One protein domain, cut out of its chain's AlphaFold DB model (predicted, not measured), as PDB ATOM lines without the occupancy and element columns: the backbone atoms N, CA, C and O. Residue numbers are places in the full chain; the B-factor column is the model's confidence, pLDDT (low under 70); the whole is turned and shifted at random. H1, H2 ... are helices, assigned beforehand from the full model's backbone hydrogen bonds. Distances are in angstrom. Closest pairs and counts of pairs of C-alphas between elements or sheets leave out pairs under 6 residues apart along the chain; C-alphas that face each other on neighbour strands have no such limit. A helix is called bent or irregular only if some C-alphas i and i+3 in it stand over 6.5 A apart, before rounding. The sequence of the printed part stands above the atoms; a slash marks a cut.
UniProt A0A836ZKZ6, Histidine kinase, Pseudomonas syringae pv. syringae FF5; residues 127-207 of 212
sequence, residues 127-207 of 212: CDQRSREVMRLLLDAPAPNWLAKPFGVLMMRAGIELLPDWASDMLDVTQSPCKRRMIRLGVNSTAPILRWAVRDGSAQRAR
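This is residues 127 to 207 of the 212 residues of the protein "Histidine kinase" of Pseudomonas syringae pv. syringae FF5 (UniProt A0A836ZKZ6). The middle is a loose, open V of two helices: the last half of H2 packs on the first part of the longest helix, H4, at a steep angle. H1 comes close to H2 at one of its own ends, the small helix H3 lies beyond the end of H2, and the far part of H4 sticks out with H5 as a free arm, residues 191 to 207. The printed part has 81 residues with five named helices, H1 to H5 in order along the chain, and no named strand; its class is all helix. The whole is loose, with a radius of gyration of the C-alphas of 15.1 A, and spans 42 by 29 by 26 A.

H4, residues 177 to 197, touches H2, residues 146 to 161, with residues 180 to 187 alone, and H2 touches H4 with residues 154 to 161 alone. Their closest C-alphas, those of Ala 158 and Ile 183, are 6.1 A apart, and the helices run opposite ways at a steep tilt of 57 degrees. H1, residues 129 to 139, is close to H2 but not clearly touching: the closest C-alphas, of Leu 139 and Met 156, are 7.1 A apart, at a steep tilt of 47 degrees, opposite ways. H3, residues 165 to 170, is also close to H2 but not clearly touching, with the C-alphas of Ile 160 and Ser 168 closest at 7.2 A; the two are only just about perpendicular, at 72 degrees. H5, residues 202 to 207, is apart from H4, and H3 is apart from H4 too. In H1, H3 and H5 every O i to N i+4 pair is within hydrogen-bond range; in H2 it is 10 of 12 and in H4 15 of 17.

H4 is 30.2 A long from C-alpha 177 at (2.363, -7.135, -36.917) to C-alpha 197, with a kink of 35 degrees near residue 190. H2 is 23.6 A long and H1 15.0 A, from C-alpha 129 at (9.446, 16.983, -26.671). H2 and H4 are only just irregular: C-alphas 147 and 150 are 6.9 A apart, and C-alphas 189 and 192 are 7.0 A apart. H3 and H5 are 8.7 A long each, and H5 ends at C-alpha 207 at (-24.873, 11.656, -53.764).

The two C-alphas farthest apart, those of Gln 129 and Arg 207, are 44.0 A apart. The printed part has no cut. The links from H2 to H3 and from H4 to H5 are tight, those from H1 to H2 and from H3 to H4 are short, and no link is long. The mean pLDDT of the printed part is 87.0, and residues 142 and 199 are under 70.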
ATOM      1  N   CYS A 127      11.319  15.474 -34.543       92.00
ATOM      2  CA  CYS A 127      10.535  14.912 -33.450       92.00
ATOM      3  C   CYS A 127      11.210  15.230 -32.114       92.00
ATOM      4  O   CYS A 127      12.225  14.634 -31.752       92.00
ATOM      5  N   ASP A 128      10.640  16.186 -31.383       90.81
ATOM      6  CA  ASP A 128      11.141  16.637 -30.089       90.81
ATOM      7  C   ASP A 128      10.086  16.456 -28.981       90.81
ATOM      8  O   ASP A 128       9.048  15.807 -29.151       90.81
ATOM      9  N   GLN A 129      10.352  17.039 -27.813       89.69
ATOM     10  CA  GLN A 129       9.446  16.983 -26.671       89.69
ATOM     11  C   GLN A 129       8.043  17.531 -26.978       89.69
ATOM     12  O   GLN A 129       7.072  17.034 -26.414       89.69
ATOM     13  N   ARG A 130       7.906  18.510 -27.881       88.38
ATOM     14  CA  ARG A 130       6.613  19.105 -28.249       88.38
ATOM     15  C   ARG A 130       5.803  18.144 -29.105       88.38
ATOM     16  O   ARG A 130       4.617  17.961 -28.847       88.38
ATOM     17  N   SER A 131       6.441  17.481 -30.069       91.06
ATOM     18  CA  SER A 131       5.795  16.436 -30.876       91.06
ATOM     19  C   SER A 131       5.312  15.282 -29.990       91.06
ATOM     20  O   SER A 131       4.172  14.832 -30.120       91.06
ATOM     21  N   ARG A 132       6.128  14.869 -29.010       90.50
ATOM     22  CA  ARG A 132       5.745  13.854 -28.014       90.50
ATOM     23  C   ARG A 132       4.627  14.326 -27.086       90.50
ATOM     24  O   ARG A 132       3.747  13.537 -26.754       90.50
ATOM     25  N   GLU A 133       4.627  15.596 -26.682       89.94
ATOM     26  CA  GLU A 133       3.539  16.185 -25.893       89.94
ATOM     27  C   GLU A 133       2.224  16.159 -26.679       89.94
ATOM     28  O   GLU A 133       1.210  15.717 -26.149       89.94
ATOM     29  N   VAL A 134       2.237  16.557 -27.956       89.06
ATOM     30  CA  VAL A 134       1.053  16.498 -28.825       89.06
ATOM     31  C   VAL A 134       0.559  15.059 -28.978       89.06
ATOM     32  O   VAL A 134      -0.641  14.819 -28.845       89.06
ATOM     33  N   MET A 135       1.460  14.095 -29.192       89.38
ATOM     34  CA  MET A 135       1.099  12.677 -29.266       89.38
ATOM     35  C   MET A 135       0.468  12.182 -27.958       89.38
ATOM     36  O   MET A 135      -0.574  11.529 -27.987       89.38
ATOM     37  N   ARG A 136       1.043  12.543 -26.803       88.06
ATOM     38  CA  ARG A 136       0.484  12.215 -25.484       88.06
ATOM     39  C   ARG A 136      -0.910  12.813 -25.308       88.06
ATOM     40  O   ARG A 136      -1.836  12.092 -24.969       88.06
ATOM     41  N   LEU A 137      -1.085  14.097 -25.617       86.19
ATOM     42  CA  LEU A 137      -2.383  14.773 -25.533       86.19
ATOM     43  C   LEU A 137      -3.438  14.134 -26.447       86.19
ATOM     44  O   LEU A 137      -4.604  14.067 -26.073       86.19
ATOM     45  N   LEU A 138      -3.047  13.657 -27.633       84.38
ATOM     46  CA  LEU A 138      -3.942  12.926 -28.535       84.38
ATOM     47  C   LEU A 138      -4.335  11.561 -27.961       84.38
ATOM     48  O   LEU A 138      -5.511  11.206 -27.997       84.38
ATOM     49  N   LEU A 139      -3.371  10.811 -27.423       83.44
ATOM     50  CA  LEU A 139      -3.594   9.489 -26.828       83.44
ATOM     51  C   LEU A 139      -4.423   9.550 -25.536       83.44
ATOM     52  O   LEU A 139      -5.229   8.652 -25.292       83.44
ATOM     53  N   ASP A 140      -4.252  10.617 -24.757       83.12
ATOM     54  CA  ASP A 140      -4.924  10.845 -23.476       83.12
ATOM     55  C   ASP A 140      -6.199  11.695 -23.610       83.12
ATOM     56  O   ASP A 140      -6.825  12.044 -22.605       83.12
ATOM     57  N   ALA A 141      -6.607  12.036 -24.840       76.12
ATOM     58  CA  ALA A 141      -7.777  12.868 -25.079       76.12
ATOM     59  C   ALA A 141      -9.028  12.252 -24.412       76.12
ATOM     60  O   ALA A 141      -9.330  11.071 -24.622       76.12
ATOM     61  N   PRO A 142      -9.781  13.032 -23.611       69.06
ATOM     62  CA  PRO A 142     -10.898  12.499 -22.848       69.06
ATOM     63  C   PRO A 142     -11.991  11.976 -23.783       69.06
ATOM     64  O   PRO A 142     -12.444  12.666 -24.701       69.06
ATOM     65  N   ALA A 143     -12.435  10.743 -23.535       71.81
ATOM     66  CA  ALA A 143     -13.576  10.174 -24.237       71.81
ATOM     67  C   ALA A 143     -14.872  10.863 -23.769       71.81
ATOM     68  O   ALA A 143     -15.013  11.136 -22.575       71.81
ATOM     69  N   PRO A 144     -15.849  11.101 -24.665       71.56
ATOM     70  CA  PRO A 144     -17.116  11.736 -24.296       71.56
ATOM     71  C   PRO A 144     -17.908  10.925 -23.258       71.56
ATOM     72  O   PRO A 144     -18.697  11.490 -22.509       71.56
ATOM     73  N   ASN A 145     -17.695   9.607 -23.202       77.94
ATOM     74  CA  ASN A 145     -18.135   8.733 -22.119       77.94
ATOM     75  C   ASN A 145     -17.233   7.484 -22.040       77.94
ATOM     76  O   ASN A 145     -16.460   7.197 -22.960       77.94
ATOM     77  N   TRP A 146     -17.332   6.731 -20.940       78.75
ATOM     78  CA  TRP A 146     -16.494   5.550 -20.695       78.75
ATOM     79  C   TRP A 146     -16.725   4.423 -21.715       78.75
ATOM     80  O   TRP A 146     -15.768   3.757 -22.104       78.75
ATOM     81  N   LEU A 147     -17.960   4.265 -22.207       79.06
ATOM     82  CA  LEU A 147     -18.330   3.281 -23.232       79.06
ATOM     83  C   LEU A 147     -17.657   3.565 -24.584       79.06
ATOM     84  O   LEU A 147     -17.331   2.642 -25.324       79.06
ATOM     85  N   ALA A 148     -17.405   4.838 -24.900       81.06
ATOM     86  CA  ALA A 148     -16.738   5.269 -26.124       81.06
ATOM     87  C   ALA A 148     -15.205   5.203 -26.032       81.06
ATOM     88  O   ALA A 148     -14.527   5.310 -27.056       81.06
ATOM     89  N   LYS A 149     -14.632   5.017 -24.833       84.25
ATOM     90  CA  LYS A 149     -13.175   5.001 -24.631       84.25
ATOM     91  C   LYS A 149     -12.474   3.875 -25.410       84.25
ATOM     92  O   LYS A 149     -11.511   4.191 -26.110       84.25
ATOM     93  N   PRO A 150     -12.931   2.604 -25.381       86.06
ATOM     94  CA  PRO A 150     -12.300   1.537 -26.166       86.06
ATOM     95  C   PRO A 150     -12.334   1.826 -27.668       86.06
ATOM     96  O   PRO A 150     -11.354   1.591 -28.373       86.06
ATOM     97  N   PHE A 151     -13.439   2.402 -28.144       85.12
ATOM     98  CA  PHE A 151     -13.592   2.807 -29.535       85.12
ATOM     99  C   PHE A 151     -12.613   3.928 -29.917       85.12
ATOM    100  O   PHE A 151     -11.928   3.825 -30.931       85.12
ATOM    101  N   GLY A 152     -12.482   4.965 -29.083       85.12
ATOM    102  CA  GLY A 152     -11.515   6.045 -29.296       85.12
ATOM    103  C   GLY A 152     -10.070   5.541 -29.344       85.12
ATOM    104  O   GLY A 152      -9.320   5.904 -30.249       85.12
ATOM    105  N   VAL A 153      -9.698   4.635 -28.432       87.94
ATOM    106  CA  VAL A 153      -8.371   3.994 -28.429       87.94
ATOM    107  C   VAL A 153      -8.146   3.190 -29.710       87.94
ATOM    108  O   VAL A 153      -7.079   3.298 -30.314       87.94
ATOM    109  N   LEU A 154      -9.137   2.410 -30.150       90.31
ATOM    110  CA  LEU A 154      -9.054   1.645 -31.394       90.31
ATOM    111  C   LEU A 154      -8.843   2.562 -32.607       90.31
ATOM    112  O   LEU A 154      -7.932   2.312 -33.392       90.31
ATOM    113  N   MET A 155      -9.630   3.635 -32.738       89.56
ATOM    114  CA  MET A 155      -9.495   4.599 -33.839       89.56
ATOM    115  C   MET A 155      -8.136   5.308 -33.820       89.56
ATOM    116  O   MET A 155      -7.517   5.472 -34.867       89.56
ATOM    117  N   MET A 156      -7.625   5.668 -32.640       89.88
ATOM    118  CA  MET A 156      -6.296   6.269 -32.509       89.88
ATOM    119  C   MET A 156      -5.189   5.300 -32.943       89.88
ATOM    120  O   MET A 156      -4.282   5.665 -33.687       89.88
ATOM    121  N   ARG A 157      -5.279   4.030 -32.529       91.81
ATOM    122  CA  ARG A 157      -4.330   2.988 -32.950       91.81
ATOM    123  C   ARG A 157      -4.409   2.713 -34.449       91.81
ATOM    124  O   ARG A 157      -3.361   2.529 -35.060       91.81
ATOM    125  N   ALA A 158      -5.611   2.729 -35.020       92.62
ATOM    126  CA  ALA A 158      -5.832   2.618 -36.456       92.62
ATOM    127  C   ALA A 158      -5.225   3.797 -37.220       92.62
ATOM    128  O   ALA A 158      -4.634   3.576 -38.267       92.62
ATOM    129  N   GLY A 159      -5.310   5.019 -36.684       92.69
ATOM    130  CA  GLY A 159      -4.645   6.199 -37.241       92.69
ATOM    131  C   GLY A 159      -3.120   6.084 -37.219       92.69
ATOM    132  O   GLY A 159      -2.479   6.323 -38.235       92.69
ATOM    133  N   ILE A 160      -2.541   5.634 -36.098       92.62
ATOM    134  CA  ILE A 160      -1.094   5.374 -35.986       92.62
ATOM    135  C   ILE A 160      -0.634   4.327 -37.010       92.62
ATOM    136  O   ILE A 160       0.439   4.465 -37.581       92.62
ATOM    137  N   GLU A 161      -1.442   3.298 -37.276       92.94
ATOM    138  CA  GLU A 161      -1.110   2.268 -38.268       92.94
ATOM    139  C   GLU A 161      -0.988   2.818 -39.702       92.94
ATOM    140  O   GLU A 161      -0.318   2.217 -40.539       92.94
ATOM    141  N   LEU A 162      -1.632   3.948 -40.004       93.44
ATOM    142  CA  LEU A 162      -1.578   4.571 -41.329       93.44
ATOM    143  C   LEU A 162      -0.301   5.379 -41.559       93.44
ATOM    144  O   LEU A 162      -0.027   5.748 -42.700       93.44
ATOM    145  N   LEU A 163       0.459   5.669 -40.501       93.56
ATOM    146  CA  LEU A 163       1.712   6.398 -40.622       93.56
ATOM    147  C   LEU A 163       2.734   5.568 -41.412       93.56
ATOM    148  O   LEU A 163       2.824   4.354 -41.206       93.56
ATOM    149  N   PRO A 164       3.568   6.208 -42.253       92.56
ATOM    150  CA  PRO A 164       4.770   5.567 -42.768       92.56
ATOM    151  C   PRO A 164       5.616   5.004 -41.620       92.56
ATOM    152  O   PRO A 164       5.671   5.599 -40.539       92.56
ATOM    153  N   ASP A 165       6.307   3.885 -41.850       91.88
ATOM    154  CA  ASP A 165       7.078   3.228 -40.785       91.88
ATOM    155  C   ASP A 165       8.124   4.184 -40.184       91.88
ATOM    156  O   ASP A 165       8.192   4.327 -38.968       91.88
ATOM    157  N   TRP A 166       8.802   4.985 -41.017       92.94
ATOM    158  CA  TRP A 166       9.752   5.994 -40.538       92.94
ATOM    159  C   TRP A 166       9.127   7.050 -39.614       92.94
ATOM    160  O   TRP A 166       9.794   7.541 -38.705       92.94
ATOM    161  N   ALA A 167       7.861   7.416 -39.830       93.75
ATOM    162  CA  ALA A 167       7.166   8.394 -38.999       93.75
ATOM    163  C   ALA A 167       6.755   7.757 -37.667       93.75
ATOM    164  O   ALA A 167       6.875   8.387 -36.614       93.75
ATOM    165  N   SER A 168       6.328   6.491 -37.707       93.25
ATOM    166  CA  SER A 168       6.053   5.694 -36.508       93.25
ATOM    167  C   SER A 168       7.299   5.521 -35.640       93.25
ATOM    168  O   SER A 168       7.197   5.635 -34.418       93.25
ATOM    169  N   ASP A 169       8.456   5.295 -36.264       92.75
ATOM    170  CA  ASP A 169       9.753   5.173 -35.595       92.75
ATOM    171  C   ASP A 169      10.177   6.499 -34.953       92.75
ATOM    172  O   ASP A 169      10.518   6.536 -33.774       92.75
ATOM    173  N   MET A 170      10.087   7.616 -35.688       93.12
ATOM    174  CA  MET A 170      10.397   8.947 -35.148       93.12
ATOM    175  C   MET A 170       9.534   9.306 -33.931       93.12
ATOM    176  O   MET A 170      10.007   9.979 -33.016       93.12
ATOM    177  N   LEU A 171       8.266   8.887 -33.929       91.75
ATOM    178  CA  LEU A 171       7.297   9.167 -32.867       91.75
ATOM    179  C   LEU A 171       7.316   8.138 -31.725       91.75
ATOM    180  O   LEU A 171       6.628   8.364 -30.731       91.75
ATOM    181  N   ASP A 172       8.083   7.052 -31.850       91.62
ATOM    182  CA  ASP A 172       8.122   5.926 -30.905       91.62
ATOM    183  C   ASP A 172       6.732   5.303 -30.646       91.62
ATOM    184  O   ASP A 172       6.310   5.035 -29.521       91.62
ATOM    185  N   VAL A 173       5.957   5.115 -31.723       90.69
ATOM    186  CA  VAL A 173       4.580   4.575 -31.677       90.69
ATOM    187  C   VAL A 173       4.406   3.298 -32.500       90.69
ATOM    188  O   VAL A 173       3.293   2.958 -32.916       90.69
ATOM    189  N   THR A 174       5.497   2.568 -32.722       89.38
ATOM    190  CA  THR A 174       5.508   1.352 -33.538       89.38
ATOM    191  C   THR A 174       4.529   0.294 -33.015       89.38
ATOM    192  O   THR A 174       4.203   0.185 -31.826       89.38
ATOM    193  N   GLN A 175       3.974  -0.483 -33.944       88.38
ATOM    194  CA  GLN A 175       2.972  -1.502 -33.648       88.38
ATOM    195  C   GLN A 175       3.426  -2.831 -34.231       88.38
ATOM    196  O   GLN A 175       3.721  -2.914 -35.421       88.38
ATOM    197  N   SER A 176       3.432  -3.878 -33.405       90.31
ATOM    198  CA  SER A 176       3.785  -5.216 -33.873       90.31
ATOM    199  C   SER A 176       2.805  -5.710 -34.951       90.31
ATOM    200  O   SER A 176       1.628  -5.327 -34.937       90.31
ATOM    201  N   PRO A 177       3.231  -6.608 -35.860       90.25
ATOM    202  CA  PRO A 177       2.363  -7.135 -36.917       90.25
ATOM    203  C   PRO A 177       1.073  -7.773 -36.387       90.25
ATOM    204  O   PRO A 177      -0.006  -7.571 -36.945       90.25
ATOM    205  N   CYS A 178       1.163  -8.491 -35.262       92.12
ATOM    206  CA  CYS A 178       0.003  -9.078 -34.590       92.12
ATOM    207  C   CYS A 178      -0.984  -7.994 -34.128       92.12
ATOM    208  O   CYS A 178      -2.181  -8.071 -34.411       92.12
ATOM    209  N   LYS A 179      -0.475  -6.925 -33.503       90.69
ATOM    210  CA  LYS A 179      -1.291  -5.796 -33.047       90.69
ATOM    211  C   LYS A 179      -1.959  -5.069 -34.215       90.69
ATOM    212  O   LYS A 179      -3.155  -4.803 -34.135       90.69
ATOM    213  N   ARG A 180      -1.231  -4.817 -35.310       91.88
ATOM    214  CA  ARG A 180      -1.779  -4.248 -36.558       91.88
ATOM    215  C   ARG A 180      -2.940  -5.100 -37.090       91.88
ATOM    216  O   ARG A 180      -4.020  -4.590 -37.369       91.88
ATOM    217  N   ARG A 181      -2.782  -6.431 -37.129       90.38
ATOM    218  CA  ARG A 181      -3.859  -7.348 -37.543       90.38
ATOM    219  C   ARG A 181      -5.089  -7.258 -36.634       90.38
ATOM    220  O   ARG A 181      -6.206  -7.205 -37.141       90.38
ATOM    221  N   MET A 182      -4.899  -7.206 -35.316       91.69
ATOM    222  CA  MET A 182      -6.004  -7.043 -34.363       91.69
ATOM    223  C   MET A 182      -6.728  -5.702 -34.530       91.69
ATOM    224  O   MET A 182      -7.956  -5.669 -34.493       91.69
ATOM    225  N   ILE A 183      -5.985  -4.613 -34.750       92.19
ATOM    226  CA  ILE A 183      -6.554  -3.284 -35.008       92.19
ATOM    227  C   ILE A 183      -7.443  -3.333 -36.251       92.19
ATOM    228  O   ILE A 183      -8.612  -2.959 -36.170       92.19
ATOM    229  N   ARG A 184      -6.942  -3.880 -37.368       91.81
ATOM    230  CA  ARG A 184      -7.722  -4.027 -38.609       91.81
ATOM    231  C   ARG A 184      -9.004  -4.818 -38.405       91.81
ATOM    232  O   ARG A 184     -10.058  -4.392 -38.866       91.81
ATOM    233  N   LEU A 185      -8.927  -5.945 -37.697       90.56
ATOM    234  CA  LEU A 185     -10.109  -6.747 -37.381       90.56
ATOM    235  C   LEU A 185     -11.125  -5.933 -36.568       90.56
ATOM    236  O   LEU A 185     -12.306  -5.906 -36.917       90.56
ATOM    237  N   GLY A 186     -10.673  -5.211 -35.540       90.81
ATOM    238  CA  GLY A 186     -11.535  -4.360 -34.718       90.81
ATOM    239  C   GLY A 186     -12.210  -3.238 -35.515       90.81
ATOM    240  O   GLY A 186     -13.420  -3.026 -35.394       90.81
ATOM    241  N   VAL A 187     -11.457  -2.538 -36.365       90.12
ATOM    242  CA  VAL A 187     -11.999  -1.471 -37.222       90.12
ATOM    243  C   VAL A 187     -13.010  -2.042 -38.211       90.12
ATOM    244  O   VAL A 187     -14.133  -1.552 -38.281       90.12
ATOM    245  N   ASN A 188     -12.673  -3.124 -38.915       88.94
ATOM    246  CA  ASN A 188     -13.567  -3.734 -39.905       88.94
ATOM    247  C   ASN A 188     -14.858  -4.276 -39.276       88.94
ATOM    248  O   ASN A 188     -15.907  -4.245 -39.915       88.94
ATOM    249  N   SER A 189     -14.806  -4.699 -38.012       87.69
ATOM    250  CA  SER A 189     -15.986  -5.157 -37.266       87.69
ATOM    251  C   SER A 189     -16.908  -4.002 -36.853       87.69
ATOM    252  O   SER A 189     -18.120  -4.174 -36.763       87.69
ATOM    253  N   THR A 190     -16.359  -2.806 -36.622       87.12
ATOM    254  CA  THR A 190     -17.118  -1.622 -36.171       87.12
ATOM    255  C   THR A 190     -17.529  -0.691 -37.318       87.12
ATOM    256  O   THR A 190     -18.526   0.029 -37.213       87.12
ATOM    257  N   ALA A 191     -16.823  -0.733 -38.450       82.94
ATOM    258  CA  ALA A 191     -17.059   0.125 -39.608       82.94
ATOM    259  C   ALA A 191     -18.485   0.039 -40.197       82.94
ATOM    260  O   ALA A 191     -19.015   1.085 -40.581       82.94
ATOM    261  N   PRO A 192     -19.154  -1.130 -40.288       82.31
ATOM    262  CA  PRO A 192     -20.543  -1.196 -40.750       82.31
ATOM    263  C   PRO A 192     -21.512  -0.422 -39.847       82.31
ATOM    264  O   PRO A 192     -22.392   0.272 -40.352       82.31
ATOM    265  N   ILE A 193     -21.314  -0.487 -38.526       83.50
ATOM    266  CA  ILE A 193     -22.158   0.191 -37.530       83.50
ATOM    267  C   ILE A 193     -21.978   1.706 -37.629       83.50
ATOM    268  O   ILE A 193     -22.958   2.444 -37.661       83.50
ATOM    269  N   LEU A 194     -20.737   2.179 -37.758       79.75
ATOM    270  CA  LEU A 194     -20.458   3.600 -37.980       79.75
ATOM    271  C   LEU A 194     -21.087   4.099 -39.278       79.75
ATOM    272  O   LEU A 194     -21.757   5.127 -39.288       79.75
ATOM    273  N   ARG A 195     -20.918   3.356 -40.375       80.75
ATOM    274  CA  ARG A 195     -21.526   3.715 -41.662       80.75
ATOM    275  C   ARG A 195     -23.045   3.757 -41.576       80.75
ATOM    276  O   ARG A 195     -23.643   4.622 -42.205       80.75
ATOM    277  N   TRP A 196     -23.652   2.858 -40.798       81.12
ATOM    278  CA  TRP A 196     -25.079   2.892 -40.493       81.12
ATOM    279  C   TRP A 196     -25.469   4.142 -39.689       81.12
ATOM    280  O   TRP A 196     -26.415   4.830 -40.057       81.12
ATOM    281  N   ALA A 197     -24.713   4.484 -38.646       77.44
ATOM    282  CA  ALA A 197     -25.007   5.626 -37.782       77.44
ATOM    283  C   ALA A 197     -24.856   6.981 -38.497       77.44
ATOM    284  O   ALA A 197     -25.545   7.941 -38.163       77.44
ATOM    285  N   VAL A 198     -23.978   7.066 -39.501       75.94
ATOM    286  CA  VAL A 198     -23.707   8.295 -40.271       75.94
ATOM    287  C   VAL A 198     -24.437   8.280 -41.625       75.94
ATOM    288  O   VAL A 198     -23.993   8.924 -42.564       75.94
ATOM    289  N   ARG A 199     -25.562   7.554 -41.750       69.69
ATOM    290  CA  ARG A 199     -26.346   7.376 -42.999       69.69
ATOM    291  C   ARG A 199     -26.941   8.639 -43.632       69.69
ATOM    292  O   ARG A 199     -27.412   8.574 -44.766       69.69
ATOM    293  N   ASP A 200     -26.874   9.771 -42.940       76.44
ATOM    294  CA  ASP A 200     -27.262  11.087 -43.455       76.44
ATOM    295  C   ASP A 200     -26.098  12.091 -43.493       76.44
ATOM    296  O   ASP A 200     -26.296  13.309 -43.388       76.44
ATOM    297  N   GLY A 201     -24.874  11.579 -43.649       81.62
ATOM    298  CA  GLY A 201     -23.656  12.375 -43.756       81.62
ATOM    299  C   GLY A 201     -23.578  13.224 -45.031       81.62
ATOM    300  O   GLY A 201     -24.345  13.056 -45.984       81.62
ATOM    301  N   SER A 202     -22.605  14.138 -45.061       85.69
ATOM    302  CA  SER A 202     -22.353  15.063 -46.180       85.69
ATOM    303  C   SER A 202     -22.214  14.346 -47.527       85.69
ATOM    304  O   SER A 202     -22.848  14.754 -48.497       85.69
ATOM    305  N   ALA A 203     -21.482  13.230 -47.565       86.06
ATOM    306  CA  ALA A 203     -21.285  12.424 -48.768       86.06
ATOM    307  C   ALA A 203     -22.591  11.828 -49.328       86.06
ATOM    308  O   ALA A 203     -22.836  11.902 -50.528       86.06
ATOM    309  N   GLN A 204     -23.462  11.265 -48.480       85.75
ATOM    310  CA  GLN A 204     -24.741  10.696 -48.936       85.75
ATOM    311  C   GLN A 204     -25.716  11.786 -49.373       85.75
ATOM    312  O   GLN A 204     -26.416  11.625 -50.368       85.75
ATOM    313  N   ARG A 205     -25.745  12.922 -48.665       88.44
ATOM    314  CA  ARG A 205     -26.528  14.087 -49.097       88.44
ATOM    315  C   ARG A 205     -26.049  14.610 -50.447       88.44
ATOM    316  O   ARG A 205     -26.885  14.976 -51.261       88.44
ATOM    317  N   ALA A 206     -24.741  14.624 -50.693       89.56
ATOM    318  CA  ALA A 206     -24.192  15.007 -51.988       89.56
ATOM    319  C   ALA A 206     -24.574  14.025 -53.094       89.56
ATOM    320  O   ALA A 206     -25.077  14.467 -54.116       89.56
ATOM    321  N   ARG A 207     -24.428  12.720 -52.852       88.12
ATOM    322  CA  ARG A 207     -24.873  11.656 -53.764       88.12
ATOM    323  C   ARG A 207     -26.341  11.800 -54.167       88.12
ATOM    324  O   ARG A 207     -26.634  11.911 -55.349       88.12
TER     325      ARG A 207